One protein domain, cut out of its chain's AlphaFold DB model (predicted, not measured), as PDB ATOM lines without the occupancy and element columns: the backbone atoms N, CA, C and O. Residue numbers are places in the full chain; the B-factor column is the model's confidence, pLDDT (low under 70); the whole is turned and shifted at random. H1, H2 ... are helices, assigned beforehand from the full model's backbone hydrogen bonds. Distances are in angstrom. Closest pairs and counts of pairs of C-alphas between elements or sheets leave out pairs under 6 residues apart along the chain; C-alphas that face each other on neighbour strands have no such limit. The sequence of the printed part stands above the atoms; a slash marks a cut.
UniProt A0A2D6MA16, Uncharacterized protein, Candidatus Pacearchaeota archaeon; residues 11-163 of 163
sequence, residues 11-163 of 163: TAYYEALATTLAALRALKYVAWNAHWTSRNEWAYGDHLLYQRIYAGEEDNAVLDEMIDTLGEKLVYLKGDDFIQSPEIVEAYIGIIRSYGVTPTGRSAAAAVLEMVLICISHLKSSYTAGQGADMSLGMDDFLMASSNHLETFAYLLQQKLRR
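What this domain is: This is residues 11 to 163 of the 163 residues of an uncharacterized protein of Candidatus Pacearchaeota archaeon (UniProt A0A2D6MA16). This is an elongated helical bundle, in which the long helices H1, H6 and H7 are joined by a fourth column made of H2 and H3 end to end. H5 crosses H1 on the side away from H7, with tiny H4 near one end of the bundle. The printed part has 153 residues with seven named helices, H1 to H7 in chain order, and no named strand: all helix. It is compact, with a radius of gyration of the C-alphas of 15.6 A and spans of 50 by 28 by 25 A.

Where its parts are: H1, the longest, covers residues 11 to 37 over 39.1 A, from C-alpha 11 at (211.030, 237.459, 179.885). H6 covers residues 108 to 131, 35.0 A, and H7 residues 137 to 161, 36.2 A, ending at C-alpha 161 at (173.839, 242.586, 188.111). H2 is residues 43 to 54, H3 62 to 78, H4 80 to 83 and H5 86 to 98.

How they stand to each other: H1 touches H6 at a shallow tilt of 16 degrees, opposite ways; the closest C-alphas, of Tyr 13 and Ala 129, are 4.8 A apart. H6 and H7 form a hairpin, closest at C-alphas 113 and 154, 5.8 A. H1 and H2 form another, closest at C-alphas 35 and 47, 4.6 A. H3 touches H1, closest at C-alphas 21 and 67, 6.3 A, and H2 only at the corner. H3 and H7 only just touch, with 3 pairs of C-alphas within 8 A. Residues 18 to 30 of H1 touch H5 at a steep tilt of 46 degrees; C-alphas 22 and 92 are closest, 4.5 A. H4 touches H3, closest at C-alphas 83 and 75, 6.6 A. H1 and H7 are apart. Every O i to N i+4 pair is within hydrogen-bond range in H1, H2, H3, H5 and H6, and 20 of 21 in H7; H4 is too short for one.

The domain as a whole: The farthest C-alphas, of Glu 41 and Asp 134, are 50.4 A apart. The printed part has no cut and no long link. Its mean pLDDT is 90.4; residues 58 to 59, 99 to 105 and 163 are under 70.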
ATOM      1  N   THR A  11     211.739 238.733 180.097       86.88
ATOM      2  CA  THR A  11     211.030 237.459 179.885       86.88
ATOM      3  C   THR A  11     209.649 237.478 180.541       86.88
ATOM      4  O   THR A  11     208.654 237.233 179.861       86.88
ATOM      5  N   ALA A  12     209.576 237.888 181.813       90.69
ATOM      6  CA  ALA A  12     208.317 238.009 182.548       90.69
ATOM      7  C   ALA A  12     207.329 238.980 181.875       90.69
ATOM      8  O   ALA A  12     206.121 238.759 181.898       90.69
ATOM      9  N   TYR A  13     207.833 240.042 181.242       94.38
ATOM     10  CA  TYR A  13     207.005 240.982 180.495       94.38
ATOM     11  C   TYR A  13     206.322 240.343 179.280       94.38
ATOM     12  O   TYR A  13     205.112 240.486 179.107       94.38
ATOM     13  N   TYR A  14     207.064 239.595 178.461       93.56
ATOM     14  CA  TYR A  14     206.481 238.932 177.294       93.56
ATOM     15  C   TYR A  14     205.517 237.807 177.678       93.56
ATOM     16  O   TYR A  14     204.484 237.649 177.033       93.56
ATOM     17  N   GLU A  15     205.811 237.066 178.746       92.50
ATOM     18  CA  GLU A  15     204.889 236.073 179.308       92.50
ATOM     19  C   GLU A  15     203.596 236.731 179.817       92.50
ATOM     20  O   GLU A  15     202.494 236.247 179.551       92.50
ATOM     21  N   ALA A  16     203.699 237.885 180.485       95.50
ATOM     22  CA  ALA A  16     202.533 238.648 180.918       95.50
ATOM     23  C   ALA A  16     201.680 239.113 179.723       95.50
ATOM     24  O   ALA A  16     200.467 238.915 179.722       95.50
ATOM     25  N   LEU A  17     202.299 239.637 178.660       96.44
ATOM     26  CA  LEU A  17     201.584 240.012 177.434       96.44
ATOM     27  C   LEU A  17     200.926 238.805 176.743       96.44
ATOM     28  O   LEU A  17     199.796 238.907 176.270       96.44
ATOM     29  N   ALA A  18     201.596 237.651 176.712       95.50
ATOM     30  CA  ALA A  18     201.050 236.423 176.141       95.50
ATOM     31  C   ALA A  18     199.815 235.926 176.914       95.50
ATOM     32  O   ALA A  18     198.799 235.574 176.311       95.50
ATOM     33  N   THR A  19     199.862 235.957 178.249       95.19
ATOM     34  CA  THR A  19     198.698 235.607 179.084       95.19
ATOM     35  C   THR A  19     197.564 236.625 178.952       95.19
ATOM     36  O   THR A  19     196.401 236.225 178.919       95.19
ATOM     37  N   THR A  20     197.872 237.914 178.769       97.44
ATOM     38  CA  THR A  20     196.876 238.936 178.400       97.44
ATOM     39  C   THR A  20     196.185 238.596 177.084       97.44
ATOM     40  O   THR A  20     194.957 238.601 177.026       97.44
ATOM     41  N   LEU A  21     196.940 238.246 176.038       97.62
ATOM     42  CA  LEU A  21     196.368 237.864 174.744       97.62
ATOM     43  C   LEU A  21     195.438 236.646 174.875       97.62
ATOM     44  O   LEU A  21     194.338 236.638 174.320       97.62
ATOM     45  N   ALA A  22     195.856 235.636 175.641       96.19
ATOM     46  CA  ALA A  22     195.032 234.467 175.935       96.19
ATOM     47  C   ALA A  22     193.734 234.839 176.678       96.19
ATOM     48  O   ALA A  22     192.658 234.358 176.313       96.19
ATOM     49  N   ALA A  23     193.811 235.729 177.673       96.12
ATOM     50  CA  ALA A  23     192.655 236.196 178.436       96.12
ATOM     51  C   ALA A  23     191.664 236.998 177.577       96.12
ATOM     52  O   ALA A  23     190.463 236.745 177.649       96.12
ATOM     53  N   LEU A  24     192.145 237.898 176.710       97.19
ATOM     54  CA  LEU A  24     191.291 238.668 175.796       97.19
ATOM     55  C   LEU A  24     190.541 237.754 174.817       97.19
ATOM     56  O   LEU A  24     189.329 237.893 174.636       97.19
ATOM     57  N   ARG A  25     191.229 236.754 174.248       95.62
ATOM     58  CA  ARG A  25     190.596 235.722 173.408       95.62
ATOM     59  C   ARG A  25     189.528 234.949 174.183       95.62
ATOM     60  O   ARG A  25     188.443 234.700 173.653       95.62
ATOM     61  N   ALA A  26     189.804 234.593 175.439       94.44
ATOM     62  CA  ALA A  26     188.845 233.904 176.301       94.44
ATOM     63  C   ALA A  26     187.619 234.773 176.601       94.44
ATOM     64  O   ALA A  26     186.494 234.287 176.494       94.44
ATOM     65  N   LEU A  27     187.806 236.063 176.899       95.25
ATOM     66  CA  LEU A  27     186.708 237.010 177.088       95.25
ATOM     67  C   LEU A  27     185.821 237.091 175.843       95.25
ATOM     68  O   LEU A  27     184.600 236.998 175.979       95.25
ATOM     69  N   LYS A  28     186.413 237.186 174.642       95.25
ATOM     70  CA  LYS A  28     185.652 237.196 173.382       95.25
ATOM     71  C   LYS A  28     184.766 235.961 173.279       95.25
ATOM     72  O   LYS A  28     183.566 236.079 173.048       95.25
ATOM     73  N   TYR A  29     185.347 234.784 173.497       93.50
ATOM     74  CA  TYR A  29     184.625 233.516 173.441       93.50
ATOM     75  C   TYR A  29     183.476 233.445 174.462       93.50
ATOM     76  O   TYR A  29     182.354 233.070 174.119       93.50
ATOM     77  N   VAL A  30     183.728 233.839 175.714       92.00
ATOM     78  CA  VAL A  30     182.725 233.808 176.790       92.00
ATOM     79  C   VAL A  30     181.586 234.794 176.517       92.00
ATOM     80  O   VAL A  30     180.419 234.428 176.664       92.00
ATOM     81  N   ALA A  31     181.895 236.016 176.074       93.31
ATOM     82  CA  ALA A  31     180.892 237.017 175.713       93.31
ATOM     83  C   ALA A  31     180.063 236.583 174.494       93.31
ATOM     84  O   ALA A  31     178.840 236.707 174.508       93.31
ATOM     85  N   TRP A  32     180.694 235.987 173.479       93.50
ATOM     86  CA  TRP A  32     179.985 235.439 172.323       93.50
ATOM     87  C   TRP A  32     179.014 234.324 172.741       93.50
ATOM     88  O   TRP A  32     177.830 234.344 172.401       93.50
ATOM     89  N   ASN A  33     179.452 233.385 173.575       91.56
ATOM     90  CA  ASN A  33     178.550 232.347 174.069       91.56
ATOM     91  C   ASN A  33     177.402 232.923 174.911       91.56
ATOM     92  O   ASN A  33     176.264 232.463 174.791       91.56
ATOM     93  N   ALA A  34     177.661 233.944 175.732       91.50
ATOM     94  CA  ALA A  34     176.630 234.636 176.502       91.50
ATOM     95  C   ALA A  34     175.589 235.319 175.595       91.50
ATOM     96  O   ALA A  34     174.393 235.260 175.881       91.50
ATOM     97  N   HIS A  35     176.027 235.894 174.470       93.12
ATOM     98  CA  HIS A  35     175.163 236.497 173.453       93.12
ATOM     99  C   HIS A  35     174.179 235.489 172.841       93.12
ATOM    100  O   HIS A  35     172.998 235.798 172.680       93.12
ATOM    101  N   TRP A  36     174.631 234.267 172.549       91.94
ATOM    102  CA  TRP A  36     173.763 233.207 172.020       91.94
ATOM    103  C   TRP A  36     172.875 232.537 173.068       91.94
ATOM    104  O   TRP A  36     171.830 231.978 172.734       91.94
ATOM    105  N   THR A  37     173.293 232.541 174.332       89.50
ATOM    106  CA  THR A  37     172.623 231.779 175.395       89.50
ATOM    107  C   THR A  37     171.736 232.636 176.299       89.50
ATOM    108  O   THR A  37     171.169 232.111 177.260       89.50
ATOM    109  N   SER A  38     171.554 233.926 175.994       87.50
ATOM    110  CA  SER A  38     170.690 234.821 176.767       87.50
ATOM    111  C   SER A  38     169.229 234.347 176.746       87.50
ATOM    112  O   SER A  38     168.560 234.285 175.716       87.50
ATOM    113  N   ARG A  39     168.722 233.952 177.919       81.94
ATOM    114  CA  ARG A  39     167.366 233.419 178.112       81.94
ATOM    115  C   ARG A  39     166.803 233.951 179.429       81.94
ATOM    116  O   ARG A  39     167.019 233.360 180.481       81.94
ATOM    117  N   ASN A  40     166.155 235.110 179.387       84.38
ATOM    118  CA  ASN A  40     165.424 235.724 180.500       84.38
ATOM    119  C   ASN A  40     164.460 236.799 179.958       84.38
ATOM    120  O   ASN A  40     164.428 237.049 178.754       84.38
ATOM    121  N   GLU A  41     163.681 237.441 180.830       87.06
ATOM    122  CA  GLU A  41     162.729 238.503 180.449       87.06
ATOM    123  C   GLU A  41     163.400 239.725 179.773       87.06
ATOM    124  O   GLU A  41     162.759 240.451 179.020       87.06
ATOM    125  N   TRP A  42     164.712 239.902 179.970       88.62
ATOM    126  CA  TRP A  42     165.558 240.947 179.385       88.62
ATOM    127  C   TRP A  42     166.500 240.415 178.288       88.62
ATOM    128  O   TRP A  42     167.499 241.067 177.973       88.62
ATOM    129  N   ALA A  43     166.217 239.240 177.707       88.88
ATOM    130  CA  ALA A  43     167.143 238.527 176.818       88.88
ATOM    131  C   ALA A  43     167.667 239.375 175.652       88.88
ATOM    132  O   ALA A  43     168.832 239.238 175.293       88.88
ATOM    133  N   TYR A  44     166.840 240.264 175.091       93.50
ATOM    134  CA  TYR A  44     167.253 241.157 174.006       93.50
ATOM    135  C   TYR A  44     168.291 242.193 174.459       93.50
ATOM    136  O   TYR A  44     169.308 242.380 173.800       93.50
ATOM    137  N   GLY A  45     168.083 242.822 175.620       93.06
ATOM    138  CA  GLY A  45     169.063 243.752 176.186       93.06
ATOM    139  C   GLY A  45     170.386 243.060 176.519       93.06
ATOM    140  O   GLY A  45     171.451 243.614 176.268       93.06
ATOM    141  N   ASP A  46     170.323 241.821 177.008       93.25
ATOM    142  CA  ASP A  46     171.512 241.005 177.286       93.25
ATOM    143  C   ASP A  46     172.247 240.601 176.019       93.25
ATOM    144  O   ASP A  46     173.468 240.703 175.949       93.25
ATOM    145  N   HIS A  47     171.495 240.183 175.007       93.56
ATOM    146  CA  HIS A  47     172.021 239.845 173.696       93.56
ATOM    147  C   HIS A  47     172.840 241.008 173.119       93.56
ATOM    148  O   HIS A  47     173.994 240.805 172.736       93.56
ATOM    149  N   LEU A  48     172.295 242.229 173.149       94.88
ATOM    150  CA  LEU A  48     172.994 243.432 172.690       94.88
ATOM    151  C   LEU A  48     174.178 243.814 173.590       94.88
ATOM    152  O   LEU A  48     175.237 244.176 173.084       94.88
ATOM    153  N   LEU A  49     174.038 243.698 174.916       94.38
ATOM    154  CA  LEU A  49     175.131 243.981 175.850       94.38
ATOM    155  C   LEU A  49     176.345 243.086 175.577       94.38
ATOM    156  O   LEU A  49     177.471 243.572 175.517       94.38
ATOM    157  N   TYR A  50     176.129 241.784 175.397       94.62
ATOM    158  CA  TYR A  50     177.221 240.859 175.111       94.62
ATOM    159  C   TYR A  50     177.793 241.068 173.705       94.62
ATOM    160  O   TYR A  50     179.011 241.003 173.551       94.62
ATOM    161  N   GLN A  51     176.957 241.398 172.709       94.31
ATOM    162  CA  GLN A  51     177.417 241.788 171.369       94.31
ATOM    163  C   GLN A  51     178.370 242.976 171.420       94.31
ATOM    164  O   GLN A  51     179.460 242.908 170.861       94.31
ATOM    165  N   ARG A  52     178.005 244.021 172.168       94.25
ATOM    166  CA  ARG A  52     178.849 245.203 172.352       94.25
ATOM    167  C   ARG A  52     180.231 244.859 172.910       94.25
ATOM    168  O   ARG A  52     181.200 245.526 172.574       94.25
ATOM    169  N   ILE A  53     180.338 243.825 173.746       93.50
ATOM    170  CA  ILE A  53     181.621 243.395 174.316       93.50
ATOM    171  C   ILE A  53     182.480 242.669 173.273       93.50
ATOM    172  O   ILE A  53     183.663 242.974 173.162       93.50
ATOM    173  N   TYR A  54     181.926 241.699 172.535       92.00
ATOM    174  CA  TYR A  54     182.740 240.850 171.648       92.00
ATOM    175  C   TYR A  54     182.887 241.383 170.215       92.00
ATOM    176  O   TYR A  54     183.849 241.016 169.548       92.00
ATOM    177  N   ALA A  55     181.938 242.189 169.737       88.62
ATOM    178  CA  ALA A  55     181.869 242.700 168.364       88.62
ATOM    179  C   ALA A  55     181.676 244.221 168.276       88.62
ATOM    180  O   ALA A  55     181.781 244.770 167.184       88.62
ATOM    181  N   GLY A  56     181.404 244.901 169.395       87.75
ATOM    182  CA  GLY A  56     181.193 246.346 169.399       87.75
ATOM    183  C   GLY A  56     179.828 246.804 168.882       87.75
ATOM    184  O   GLY A  56     178.874 246.030 168.799       87.75
ATOM    185  N   GLU A  57     179.751 248.095 168.563       80.25
ATOM    186  CA  GLU A  57     178.648 248.752 167.845       80.25
ATOM    187  C   GLU A  57     179.209 249.276 166.511       80.25
ATOM    188  O   GLU A  57     180.381 249.633 166.490       80.25
ATOM    189  N   GLU A  58     178.407 249.272 165.433       62.84
ATOM    190  CA  GLU A  58     178.689 249.833 164.087       62.84
ATOM    191  C   GLU A  58     180.148 250.307 163.857       62.84
ATOM    192  O   GLU A  58     180.495 251.445 164.162       62.84
ATOM    193  N   ASP A  59     180.992 249.414 163.322       56.34
ATOM    194  CA  ASP A  59     182.412 249.633 162.973       56.34
ATOM    195  C   ASP A  59     183.406 249.867 164.132       56.34
ATOM    196  O   ASP A  59     184.537 250.282 163.892       56.34
ATOM    197  N   ASN A  60     183.041 249.557 165.381       76.81
ATOM    198  CA  ASN A  60     183.933 249.692 166.540       76.81
ATOM    199  C   ASN A  60     184.162 248.352 167.256       76.81
ATOM    200  O   ASN A  60     183.662 248.133 168.364       76.81
ATOM    201  N   ALA A  61     184.898 247.436 166.621       84.38
ATOM    202  CA  ALA A  61     185.143 246.083 167.121       84.38
ATOM    203  C   ALA A  61     186.233 246.056 168.212       84.38
ATOM    204  O   ALA A  61     187.244 245.369 168.085       84.38
ATOM    205  N   VAL A  62     185.995 246.779 169.314       90.38
ATOM    206  CA  VAL A  62     186.963 247.062 170.393       90.38
ATOM    207  C   VAL A  62     187.796 245.843 170.794       90.38
ATOM    208  O   VAL A  62     189.022 245.906 170.828       90.38
ATOM    209  N   LEU A  63     187.152 244.713 171.108       94.25
ATOM    210  CA  LEU A  63     187.875 243.540 171.600       94.25
ATOM    211  C   LEU A  63     188.697 242.846 170.502       94.25
ATOM    212  O   LEU A  63     189.764 242.310 170.799       94.25
ATOM    213  N   ASP A  64     188.234 242.881 169.253       94.19
ATOM    214  CA  ASP A  64     188.974 242.331 168.116       94.19
ATOM    215  C   ASP A  64     190.190 243.180 167.782       94.19
ATOM    216  O   ASP A  64     191.281 242.633 167.635       94.19
ATOM    217  N   GLU A  65     190.039 244.500 167.787       94.75
ATOM    218  CA  GLU A  65     191.149 245.438 167.626       94.75
ATOM    219  C   GLU A  65     192.188 245.282 168.742       94.75
ATOM    220  O   GLU A  65     193.387 245.278 168.469       94.75
ATOM    221  N   MET A  66     191.759 245.080 169.996       96.69
ATOM    222  CA  MET A  66     192.670 244.806 171.115       96.69
ATOM    223  C   MET A  66     193.456 243.503 170.919       96.69
ATOM    224  O   MET A  66     194.666 243.468 171.160       96.69
ATOM    225  N   ILE A  67     192.780 242.423 170.508       97.31
ATOM    226  CA  ILE A  67     193.406 241.113 170.279       97.31
ATOM    227  C   ILE A  67     194.404 241.192 169.123       97.31
ATOM    228  O   ILE A  67     195.523 240.689 169.257       97.31
ATOM    229  N   ASP A  68     194.005 241.809 168.014       96.75
ATOM    230  CA  ASP A  68     194.821 241.944 166.812       96.75
ATOM    231  C   ASP A  68     196.045 242.826 167.080       96.75
ATOM    232  O   ASP A  68     197.179 242.367 166.960       96.75
ATOM    233  N   THR A  69     195.827 244.025 167.626       97.62
ATOM    234  CA  THR A  69     196.896 244.975 167.960       97.62
ATOM    235  C   THR A  69     197.922 244.374 168.927       97.62
ATOM    236  O   THR A  69     199.130 244.551 168.745       97.62
ATOM    237  N   LEU A  70     197.483 243.652 169.969       97.69
ATOM    238  CA  LEU A  70     198.412 242.982 170.886       97.69
ATOM    239  C   LEU A  70     199.171 241.847 170.189       97.69
ATOM    240  O   LEU A  70     200.374 241.692 170.411       97.69
ATOM    241  N   GLY A  71     198.485 241.071 169.348       96.81
ATOM    242  CA  GLY A  71     199.089 240.023 168.534       96.81
ATOM    243  C   GLY A  71     200.194 240.569 167.632       96.81
ATOM    244  O   GLY A  71     201.329 240.100 167.709       96.81
ATOM    245  N   GLU A  72     199.906 241.606 166.848       97.12
ATOM    246  CA  GLU A  72     200.872 242.258 165.958       97.12
ATOM    247  C   GLU A  72     202.061 242.848 166.723       97.12
ATOM    248  O   GLU A  72     203.217 242.649 166.336       97.12
ATOM    249  N   LYS A  73     201.814 243.518 167.859       96.00
ATOM    250  CA  LYS A  73     202.893 244.037 168.716       96.00
ATOM    251  C   LYS A  73     203.780 242.910 169.248       96.00
ATOM    252  O   LYS A  73     204.998 243.068 169.290       96.00
ATOM    253  N   LEU A  74     203.209 241.771 169.637       94.94
ATOM    254  CA  LEU A  74     203.976 240.605 170.079       94.94
ATOM    255  C   LEU A  74     204.791 239.979 168.940       94.94
ATOM    256  O   LEU A  74     205.957 239.653 169.163       94.94
ATOM    257  N   VAL A  75     204.240 239.884 167.724       95.25
ATOM    258  CA  VAL A  75     205.000 239.457 166.534       95.25
ATOM    259  C   VAL A  75     206.170 240.405 166.280       95.25
ATOM    260  O   VAL A  75     207.298 239.950 166.103       95.25
ATOM    261  N   TYR A  76     205.943 241.717 166.339       93.44
ATOM    262  CA  TYR A  76     207.005 242.713 166.188       93.44
ATOM    263  C   TYR A  76     208.111 242.557 167.250       93.44
ATOM    264  O   TYR A  76     209.296 242.651 166.932       93.44
ATOM    265  N   LEU A  77     207.743 242.286 168.506       91.75
ATOM    266  CA  LEU A  77     208.686 242.184 169.627       91.75
ATOM    267  C   LEU A  77     209.436 240.842 169.687       91.75
ATOM    268  O   LEU A  77     210.589 240.805 170.126       91.75
ATOM    269  N   LYS A  78     208.795 239.729 169.306       91.81
ATOM    270  CA  LYS A  78     209.291 238.364 169.565       91.81
ATOM    271  C   LYS A  78     209.365 237.449 168.348       91.81
ATOM    272  O   LYS A  78     210.048 236.427 168.437       91.81
ATOM    273  N   GLY A  79     208.758 237.832 167.232       91.25
ATOM    274  CA  GLY A  79     208.577 236.985 166.057       91.25
ATOM    275  C   GLY A  79     207.259 236.212 166.087       91.25
ATOM    276  O   GLY A  79     206.575 236.130 167.107       91.25
ATOM    277  N   ASP A  80     206.919 235.642 164.941       91.44
ATOM    278  CA  ASP A  80     205.732 234.821 164.698       91.44
ATOM    279  C   ASP A  80     205.738 233.502 165.482       91.44
ATOM    280  O   ASP A  80     204.698 233.134 166.034       91.44
ATOM    281  N   ASP A  81     206.900 232.858 165.634       88.50
ATOM    282  CA  ASP A  81     207.073 231.642 166.450       88.50
ATOM    283  C   ASP A  81     206.501 231.803 167.870       88.50
ATOM    284  O   ASP A  81     205.928 230.875 168.442       88.50
ATOM    285  N   PHE A  82     206.622 233.004 168.449       88.12
ATOM    286  CA  PHE A  82     206.123 233.288 169.793       88.12
ATOM    287  C   PHE A  82     204.594 233.317 169.858       88.12
ATOM    288  O   PHE A  82     204.024 232.889 170.852       88.12
ATOM    289  N   ILE A  83     203.913 233.796 168.812       87.56
ATOM    290  CA  ILE A  83     202.442 233.798 168.753       87.56
ATOM    291  C   ILE A  83     201.884 232.419 168.386       87.56
ATOM    292  O   ILE A  83     200.775 232.076 168.803       87.56
ATOM    293  N   GLN A  84     202.643 231.625 167.630       85.75
ATOM    294  CA  GLN A  84     202.288 230.252 167.254       85.75
ATOM    295  C   GLN A  84     202.564 229.221 168.361       85.75
ATOM    296  O   GLN A  84     202.187 228.057 168.227       85.75
ATOM    297  N   SER A  85     203.189 229.653 169.457       86.81
ATOM    298  CA  SER A  85     203.447 228.873 170.667       86.81
ATOM    299  C   SER A  85     202.172 228.172 171.181       86.81
ATOM    300  O   SER A  85     201.168 228.843 171.466       86.81
ATOM    301  N   PRO A  86     202.193 226.830 171.333       89.12
ATOM    302  CA  PRO A  86     201.094 226.072 171.933       89.12
ATOM    303  C   PRO A  86     200.686 226.597 173.311       89.12
ATOM    304  O   PRO A  86     199.506 226.574 173.649       89.12
ATOM    305  N   GLU A  87     201.630 227.143 174.072       89.00
ATOM    306  CA  GLU A  87     201.433 227.652 175.427       89.00
ATOM    307  C   GLU A  87     200.391 228.783 175.485       89.00
ATOM    308  O   GLU A  87     199.594 228.839 176.423       89.00
ATOM    309  N   ILE A  88     200.316 229.657 174.470       88.81
ATOM    310  CA  ILE A  88     199.284 230.712 174.405       88.81
ATOM    311  C   ILE A  88     197.894 230.095 174.211       88.81
ATOM    312  O   ILE A  88     196.913 230.532 174.821       88.81
ATOM    313  N   VAL A  89     197.802 229.070 173.364       89.06
ATOM    314  CA  VAL A  89     196.548 228.351 173.100       89.06
ATOM    315  C   VAL A  89     196.122 227.554 174.330       89.06
ATOM    316  O   VAL A  89     194.950 227.574 174.703       89.06
ATOM    317  N   GLU A  90     197.062 226.893 174.997       92.44
ATOM    318  CA  GLU A  90     196.825 226.154 176.233       92.44
ATOM    319  C   GLU A  90     196.384 227.074 177.369       92.44
ATOM    320  O   GLU A  90     195.434 226.737 178.073       92.44
ATOM    321  N   ALA A  91     196.991 228.256 177.511       90.50
ATOM    322  CA  ALA A  91     196.554 229.267 178.469       90.50
ATOM    323  C   ALA A  91     195.113 229.716 178.183       90.50
ATOM    324  O   ALA A  91     194.280 229.740 179.088       90.50
ATOM    325  N   TYR A  92     194.784 229.992 176.918       91.00
ATOM    326  CA  TYR A  92     193.428 230.345 176.490       91.00
ATOM    327  C   TYR A  92     192.408 229.241 176.821       91.00
ATOM    328  O   TYR A  92     191.364 229.509 177.419       91.00
ATOM    329  N   ILE A  93     192.726 227.985 176.491       90.00
ATOM    330  CA  ILE A  93     191.883 226.824 176.806       90.00
ATOM    331  C   ILE A  93     191.762 226.638 178.322       90.00
ATOM    332  O   ILE A  93     190.675 226.337 178.813       90.00
ATOM    333  N   GLY A  94     192.859 226.802 179.061       89.75
ATOM    334  CA  GLY A  94     192.909 226.698 180.516       89.75
ATOM    335  C   GLY A  94     191.983 227.705 181.184       89.75
ATOM    336  O   GLY A  94     191.176 227.311 182.025       89.75
ATOM    337  N   ILE A  95     192.023 228.961 180.729       88.25
ATOM    338  CA  ILE A  95     191.096 230.012 181.155       88.25
ATOM    339  C   ILE A  95     189.664 229.569 180.835       88.25
ATOM    340  O   ILE A  95     188.861 229.414 181.743       88.25
ATOM    341  N   ILE A  96     189.323 229.237 179.586       86.69
ATOM    342  CA  ILE A  96     187.947 228.810 179.254       86.69
ATOM    343  C   ILE A  96     187.468 227.634 180.117       86.69
ATOM    344  O   ILE A  96     186.316 227.617 180.548       86.69
ATOM    345  N   ARG A  97     188.336 226.657 180.395       84.56
ATOM    346  CA  ARG A  97     188.010 225.501 181.242       84.56
ATOM    347  C   ARG A  97     187.752 225.893 182.692       84.56
ATOM    348  O   ARG A  97     186.831 225.331 183.279       84.56
ATOM    349  N   SER A  98     188.495 226.847 183.261       75.94
ATOM    350  CA  SER A  98     188.184 227.361 184.604       75.94
ATOM    351  C   SER A  98     186.833 228.077 184.651       75.94
ATOM    352  O   SER A  98     186.184 228.087 185.693       75.94
ATOM    353  N   TYR A  99     186.367 228.586 183.507       67.62
ATOM    354  CA  TYR A  99     185.036 229.176 183.321       67.62
ATOM    355  C   TYR A  99     183.980 228.187 182.831       67.62
ATOM    356  O   TYR A  99     182.884 228.618 182.470       67.62
ATOM    357  N   GLY A 100     184.320 226.890 182.808       53.38
ATOM    358  CA  GLY A 100     183.593 225.814 182.147       53.38
ATOM    359  C   GLY A 100     182.080 225.972 182.200       53.38
ATOM    360  O   GLY A 100     181.533 226.209 183.272       53.38
ATOM    361  N   VAL A 101     181.456 225.846 181.018       53.28
ATOM    362  CA  VAL A 101     180.015 225.671 180.758       53.28
ATOM    363  C   VAL A 101     179.172 226.199 181.913       53.28
ATOM    364  O   VAL A 101     178.876 225.426 182.820       53.28
ATOM    365  N   THR A 102     178.872 227.507 181.885       52.19
ATOM    366  CA  THR A 102     178.106 228.272 182.891       52.19
ATOM    367  C   THR A 102     177.429 227.338 183.895       52.19
ATOM    368  O   THR A 102     176.406 226.740 183.540       52.19
ATOM    369  N   PRO A 103     178.009 227.123 185.097       47.34
ATOM    370  CA  PRO A 103     177.448 226.187 186.056       47.34
ATOM    371  C   PRO A 103     175.967 226.499 186.220       47.34
ATOM    372  O   PRO A 103     175.599 227.673 186.333       47.34
ATOM    373  N   THR A 104     175.118 225.475 186.173       49.00
ATOM    374  CA  THR A 104     173.668 225.616 186.334       49.00
ATOM    375  C   THR A 104     173.370 226.545 187.515       49.00
ATOM    376  O   THR A 104     173.683 226.204 188.653       49.00
ATOM    377  N   GLY A 105     172.824 227.737 187.241       59.94
ATOM    378  CA  GLY A 105     172.496 228.753 188.252       59.94
ATOM    379  C   GLY A 105     173.372 230.014 188.265       59.94
ATOM    380  O   GLY A 105     172.967 231.006 188.868       59.94
ATOM    381  N   ARG A 106     174.526 230.047 187.582       73.75
ATOM    382  CA  ARG A 106     175.320 231.279 187.431       73.75
ATOM    383  C   ARG A 106     174.797 232.118 186.263       73.75
ATOM    384  O   ARG A 106     174.668 231.613 185.150       73.75
ATOM    385  N   SER A 107     174.526 233.407 186.488       86.00
ATOM    386  CA  SER A 107     174.121 234.299 185.395       86.00
ATOM    387  C   SER A 107     175.276 234.516 184.410       86.00
ATOM    388  O   SER A 107     176.433 234.661 184.812       86.00
ATOM    389  N   ALA A 108     174.965 234.571 183.111       89.38
ATOM    390  CA  ALA A 108     175.962 234.845 182.075       89.38
ATOM    391  C   ALA A 108     176.683 236.185 182.321       89.38
ATOM    392  O   ALA A 108     177.900 236.256 182.193       89.38
ATOM    393  N   ALA A 109     175.965 237.208 182.799       91.81
ATOM    394  CA  ALA A 109     176.540 238.507 183.142       91.81
ATOM    395  C   ALA A 109     177.623 238.405 184.227       91.81
ATOM    396  O   ALA A 109     178.657 239.057 184.120       91.81
ATOM    397  N   ALA A 110     177.425 237.561 185.246       91.62
ATOM    398  CA  ALA A 110     178.421 237.355 186.295       91.62
ATOM    399  C   ALA A 110     179.664 236.613 185.783       91.62
ATOM    400  O   ALA A 110     180.765 236.885 186.256       91.62
ATOM    401  N   ALA A 111     179.497 235.683 184.840       90.38
ATOM    402  CA  ALA A 111     180.616 234.983 184.212       90.38
ATOM    403  C   ALA A 111     181.422 235.919 183.295       90.38
ATOM    404  O   ALA A 111     182.646 235.967 183.390       90.38
ATOM    405  N   VAL A 112     180.745 236.717 182.462       93.50
ATOM    406  CA  VAL A 112     181.402 237.710 181.597       93.50
ATOM    407  C   VAL A 112     182.100 238.783 182.441       93.50
ATOM    408  O   VAL A 112     183.234 239.137 182.138       93.50
ATOM    409  N   LEU A 113     181.481 239.260 183.531       95.38
ATOM    410  CA  LEU A 113     182.105 240.245 184.425       95.38
ATOM    411  C   LEU A 113     183.389 239.709 185.051       95.38
ATOM    412  O   LEU A 113     184.391 240.419 185.068       95.38
ATOM    413  N   GLU A 114     183.376 238.472 185.550       93.50
ATOM    414  CA  GLU A 114     184.595 237.862 186.080       93.50
ATOM    415  C   GLU A 114     185.692 237.831 185.010       93.50
ATOM    416  O   GLU A 114     186.829 238.208 185.298       93.50
ATOM    417  N   MET A 115     185.343 237.507 183.759       94.62
ATOM    418  CA  MET A 115     186.333 237.529 182.687       94.62
ATOM    419  C   MET A 115     186.896 238.902 182.371       94.62
ATOM    420  O   MET A 115     188.099 239.032 182.136       94.62
ATOM    421  N   VAL A 116     186.056 239.931 182.383       97.00
ATOM    422  CA  VAL A 116     186.519 241.307 182.207       97.00
ATOM    423  C   VAL A 116     187.525 241.671 183.305       97.00
ATOM    424  O   VAL A 116     188.598 242.190 183.003       97.00
ATOM    425  N   LEU A 117     187.233 241.338 184.565       96.69
ATOM    426  CA  LEU A 117     188.125 241.625 185.695       96.69
ATOM    427  C   LEU A 117     189.464 240.882 185.597       96.69
ATOM    428  O   LEU A 117     190.505 241.428 185.965       96.69
ATOM    429  N   ILE A 118     189.463 239.665 185.060       95.19
ATOM    430  CA  ILE A 118     190.690 238.901 184.813       95.19
ATOM    431  C   ILE A 118     191.523 239.539 183.715       95.19
ATOM    432  O   ILE A 118     192.730 239.698 183.888       95.19
ATOM    433  N   CYS A 119     190.895 239.974 182.623       97.31
ATOM    434  CA  CYS A 119     191.598 240.702 181.570       97.31
ATOM    435  C   CYS A 119     192.236 241.991 182.116       97.31
ATOM    436  O   CYS A 119     193.403 242.252 181.833       97.31
ATOM    437  N   ILE A 120     191.527 242.741 182.972       98.25
ATOM    438  CA  ILE A 120     192.078 243.920 183.664       98.25
ATOM    439  C   ILE A 120     193.284 243.530 184.530       98.25
ATOM    440  O   ILE A 120     194.319 244.197 184.499       98.25
ATOM    441  N   SER A 121     193.191 242.424 185.277       97.31
ATOM    442  CA  SER A 121     194.307 241.923 186.085       97.31
ATOM    443  C   SER A 121     195.532 241.580 185.228       97.31
ATOM    444  O   SER A 121     196.645 241.967 185.582       97.31
ATOM    445  N   HIS A 122     195.350 240.903 184.091       96.81
ATOM    446  CA  HIS A 122     196.445 240.560 183.176       96.81
ATOM    447  C   HIS A 122     197.062 241.790 182.495       96.81
ATOM    448  O   HIS A 122     198.291 241.881 182.406       96.81
ATOM    449  N   LEU A 123     196.250 242.780 182.102       97.69
ATOM    450  CA  LEU A 123     196.753 244.066 181.605       97.69
ATOM    451  C   LEU A 123     197.610 244.766 182.659       97.69
ATOM    452  O   LEU A 123     198.719 245.202 182.359       97.69
ATOM    453  N   LYS A 124     197.149 244.814 183.913       97.62
ATOM    454  CA  LYS A 124     197.911 245.407 185.018       97.62
ATOM    455  C   LYS A 124     199.235 244.681 185.268       97.62
ATOM    456  O   LYS A 124     200.258 245.333 185.495       97.62
ATOM    457  N   SER A 125     199.239 243.349 185.219       96.25
ATOM    458  CA  SER A 125     200.465 242.550 185.315       96.25
ATOM    459  C   SER A 125     201.424 242.845 184.161       96.25
ATOM    460  O   SER A 125     202.613 243.039 184.400       96.25
ATOM    461  N   SER A 126     200.905 242.959 182.936       96.94
ATOM    462  CA  SER A 126     201.683 243.306 181.740       96.94
ATOM    463  C   SER A 126     202.295 244.697 181.847       96.94
ATOM    464  O   SER A 126     203.488 244.864 181.609       96.94
ATOM    465  N   TYR A 127     201.507 245.675 182.287       96.88
ATOM    466  CA  TYR A 127     201.957 247.041 182.524       96.88
ATOM    467  C   TYR A 127     203.079 247.085 183.565       96.88
ATOM    468  O   TYR A 127     204.149 247.632 183.317       96.88
ATOM    469  N   THR A 128     202.866 246.442 184.715       95.62
ATOM    470  CA  THR A 128     203.838 246.411 185.820       95.62
ATOM    471  C   THR A 128     205.143 245.735 185.402       95.62
ATOM    472  O   THR A 128     206.221 246.234 185.717       95.62
ATOM    473  N   ALA A 129     205.068 244.625 184.661       94.75
ATOM    474  CA  ALA A 129     206.253 243.956 184.133       94.75
ATOM    475  C   ALA A 129     206.978 244.815 183.077       94.75
ATOM    476  O   ALA A 129     208.207 244.862 183.072       94.75
ATOM    477  N   GLY A 130     206.229 245.548 182.245       94.06
ATOM    478  CA  GLY A 130     206.760 246.467 181.234       94.06
ATOM    479  C   GLY A 130     207.517 247.662 181.818       94.06
ATOM    480  O   GLY A 130     208.531 248.072 181.258       94.06
ATOM    481  N   GLN A 131     207.121 248.164 182.991       89.81
ATOM    482  CA  GLN A 131     207.876 249.208 183.706       89.81
ATOM    483  C   GLN A 131     209.307 248.757 184.063       89.81
ATOM    484  O   GLN A 131     210.218 249.576 184.152       89.81
ATOM    485  N   GLY A 132     209.527 247.448 184.239       79.81
ATOM    486  CA  GLY A 132     210.852 246.848 184.436       79.81
ATOM    487  C   GLY A 132     211.539 246.371 183.148       79.81
ATOM    488  O   GLY A 132     212.619 245.772 183.216       79.81
ATOM    489  N   ALA A 133     210.912 246.578 181.989       79.44
ATOM    490  CA  ALA A 133     211.310 246.018 180.703       79.44
ATOM    491  C   ALA A 133     211.059 247.014 179.557       79.44
ATOM    492  O   ALA A 133     210.170 246.777 178.752       79.44
ATOM    493  N   ASP A 134     211.840 248.103 179.506       83.75
ATOM    494  CA  ASP A 134     211.937 249.105 178.414       83.75
ATOM    495  C   ASP A 134     210.688 249.222 177.512       83.75
ATOM    496  O   ASP A 134     210.743 249.071 176.287       83.75
ATOM    497  N   MET A 135     209.521 249.393 178.144       93.94
ATOM    498  CA  MET A 135     208.235 249.378 177.458       93.94
ATOM    499  C   MET A 135     208.124 250.614 176.572       93.94
ATOM    500  O   MET A 135     208.321 251.742 177.021       93.94
ATOM    501  N   SER A 136     207.782 250.407 175.301       94.50
ATOM    502  CA  SER A 136     207.618 251.523 174.374       94.50
ATOM    503  C   SER A 136     206.379 252.351 174.719       94.50
ATOM    504  O   SER A 136     205.373 251.821 175.191       94.50
ATOM    505  N   LEU A 137     206.413 253.648 174.399       96.25
ATOM    506  CA  LEU A 137     205.268 254.548 174.598       96.25
ATOM    507  C   LEU A 137     204.001 254.053 173.887       96.25
ATOM    508  O   LEU A 137     202.910 254.143 174.430       96.25
ATOM    509  N   GLY A 138     204.139 253.471 172.692       97.00
ATOM    510  CA  GLY A 138     202.999 252.913 171.958       97.00
ATOM    511  C   GLY A 138     202.454 251.605 172.543       97.00
ATOM    512  O   GLY A 138     201.403 251.140 172.103       97.00
ATOM    513  N   MET A 139     203.167 250.957 173.463       97.38
ATOM    514  CA  MET A 139     202.650 249.822 174.229       97.38
ATOM    515  C   MET A 139     202.041 250.285 175.556       97.38
ATOM    516  O   MET A 139     200.993 249.776 175.934       97.38
ATOM    517  N   ASP A 140     202.646 251.280 176.211       97.44
ATOM    518  CA  ASP A 140     202.063 251.974 177.367       97.44
ATOM    519  C   ASP A 140     200.660 252.516 177.033       97.44
ATOM    520  O   ASP A 140     199.680 252.118 177.662       97.44
ATOM    521  N   ASP A 141     200.550 253.298 175.955       98.06
ATOM    522  CA  ASP A 141     199.287 253.858 175.460       98.06
ATOM    523  C   ASP A 141     198.244 252.768 175.155       98.06
ATOM    524  O   ASP A 141     197.107 252.829 175.624       98.06
ATOM    525  N   PHE A 142     198.657 251.704 174.459       98.06
ATOM    526  CA  PHE A 142     197.788 250.571 174.138       98.06
ATOM    527  C   PHE A 142     197.224 249.880 175.391       98.06
ATOM    528  O   PHE A 142     196.026 249.591 175.450       98.06
ATOM    529  N   LEU A 143     198.066 249.602 176.395       97.69
ATOM    530  CA  LEU A 143     197.638 248.936 177.628       97.69
ATOM    531  C   LEU A 143     196.678 249.820 178.434       97.69
ATOM    532  O   LEU A 143     195.679 249.321 178.957       97.69
ATOM    533  N   MET A 144     196.947 251.126 178.496       97.19
ATOM    534  CA  MET A 144     196.095 252.095 179.190       97.19
ATOM    535  C   MET A 144     194.733 252.248 178.502       97.19
ATOM    536  O   MET A 144     193.697 252.156 179.163       97.19
ATOM    537  N   ALA A 145     194.710 252.401 177.174       97.19
ATOM    538  CA  ALA A 145     193.474 252.464 176.395       97.19
ATOM    539  C   ALA A 145     192.645 251.174 176.533       97.19
ATOM    540  O   ALA A 145     191.442 251.225 176.794       97.19
ATOM    541  N   SER A 146     193.304 250.014 176.459       97.81
ATOM    542  CA  SER A 146     192.682 248.702 176.670       97.81
ATOM    543  C   SER A 146     192.031 248.580 178.054       97.81
ATOM    544  O   SER A 146     190.920 248.057 178.168       97.81
ATOM    545  N   SER A 147     192.681 249.091 179.108       97.56
ATOM    546  CA  SER A 147     192.119 249.083 180.468       97.56
ATOM    547  C   SER A 147     190.825 249.892 180.543       97.56
ATOM    548  O   SER A 147     189.824 249.393 181.055       97.56
ATOM    549  N   ASN A 148     190.801 251.091 179.952       97.25
ATOM    550  CA  ASN A 148     189.612 251.953 179.938       97.25
ATOM    551  C   ASN A 148     188.403 251.270 179.267       97.25
ATOM    552  O   ASN A 148     187.267 251.369 179.750       97.25
ATOM    553  N   HIS A 149     188.629 250.541 178.168       96.38
ATOM    554  CA  HIS A 149     187.571 249.782 177.497       96.38
ATOM    555  C   HIS A 149     187.017 248.656 178.378       96.38
ATOM    556  O   HIS A 149     185.799 248.534 178.539       96.38
ATOM    557  N   LEU A 150     187.891 247.868 179.006       97.69
ATOM    558  CA  LEU A 150     187.466 246.788 179.896       97.69
ATOM    559  C   LEU A 150     186.746 247.315 181.144       97.69
ATOM    560  O   LEU A 150     185.741 246.741 181.558       97.69
ATOM    561  N   GLU A 151     187.195 248.425 181.725       98.12
ATOM    562  CA  GLU A 151     186.517 249.073 182.854       98.12
ATOM    563  C   GLU A 151     185.107 249.543 182.478       98.12
ATOM    564  O   GLU A 151     184.162 249.380 183.257       98.12
ATOM    565  N   THR A 152     184.930 250.030 181.247       96.75
ATOM    566  CA  THR A 152     183.607 250.365 180.706       96.75
ATOM    567  C   THR A 152     182.711 249.126 180.622       96.75
ATOM    568  O   THR A 152     181.558 249.167 181.056       96.75
ATOM    569  N   PHE A 153     183.225 247.992 180.132       97.00
ATOM    570  CA  PHE A 153     182.468 246.735 180.119       97.00
ATOM    571  C   PHE A 153     182.113 246.260 181.531       97.00
ATOM    572  O   PHE A 153     180.969 245.864 181.780       97.00
ATOM    573  N   ALA A 154     183.057 246.346 182.473       97.94
ATOM    574  CA  ALA A 154     182.833 245.974 183.864       97.94
ATOM    575  C   ALA A 154     181.706 246.809 184.485       97.94
ATOM    576  O   ALA A 154     180.812 246.252 185.123       97.94
ATOM    577  N   TYR A 155     181.705 248.123 184.250       97.69
ATOM    578  CA  TYR A 155     180.648 249.022 184.706       97.69
ATOM    579  C   TYR A 155     179.265 248.600 184.186       97.69
ATOM    580  O   TYR A 155     178.334 248.452 184.982       97.69
ATOM    581  N   LEU A 156     179.125 248.341 182.881       96.00
ATOM    582  CA  LEU A 156     177.846 247.939 182.278       96.00
ATOM    583  C   LEU A 156     177.330 246.608 182.847       96.00
ATOM    584  O   LEU A 156     176.152 246.479 183.191       96.00
ATOM    585  N   LEU A 157     178.214 245.623 183.011       96.06
ATOM    586  CA  LEU A 157     177.868 244.324 183.593       96.06
ATOM    587  C   LEU A 157     177.510 244.436 185.080       96.06
ATOM    588  O   LEU A 157     176.570 243.794 185.546       96.06
ATOM    589  N   GLN A 158     178.208 245.284 185.836       96.56
ATOM    590  CA  GLN A 158     177.857 245.570 187.226       96.56
ATOM    591  C   GLN A 158     176.489 246.249 187.336       96.56
ATOM    592  O   GLN A 158     175.712 245.894 188.220       96.56
ATOM    593  N   GLN A 159     176.159 247.189 186.442       94.88
ATOM    594  CA  GLN A 159     174.820 247.782 186.397       94.88
ATOM    595  C   GLN A 159     173.738 246.732 186.135       94.88
ATOM    596  O   GLN A 159     172.697 246.766 186.786       94.88
ATOM    597  N   LYS A 160     173.991 245.784 185.226       91.12
ATOM    598  CA  LYS A 160     173.094 244.656 184.938       91.12
ATOM    599  C   LYS A 160     172.861 243.771 186.168       91.12
ATOM    600  O   LYS A 160     171.730 243.365 186.394       91.12
ATOM    601  N   LEU A 161     173.904 243.483 186.945       92.25
ATOM    602  CA  LEU A 161     173.839 242.586 188.111       92.25
ATOM    603  C   LEU A 161     173.232 243.217 189.371       92.25
ATOM    604  O   LEU A 161     172.887 242.492 190.297       92.25
ATOM    605  N   ARG A 162     173.153 244.551 189.443       90.94
ATOM    606  CA  ARG A 162     172.532 245.279 190.566       90.94
ATOM    607  C   ARG A 162     171.022 245.474 190.408       90.94
ATOM    608  O   ARG A 162     170.400 246.007 191.324       90.94
ATOM    609  N   ARG A 163     170.474 245.133 189.243       69.62
ATOM    610  CA  ARG A 163     169.032 245.123 188.980       69.62
ATOM    611  C   ARG A 163     168.440 243.808 189.458       69.62
ATOM    612  O   ARG A 163     167.331 243.875 190.022       69.62
TER     613      ARG A 163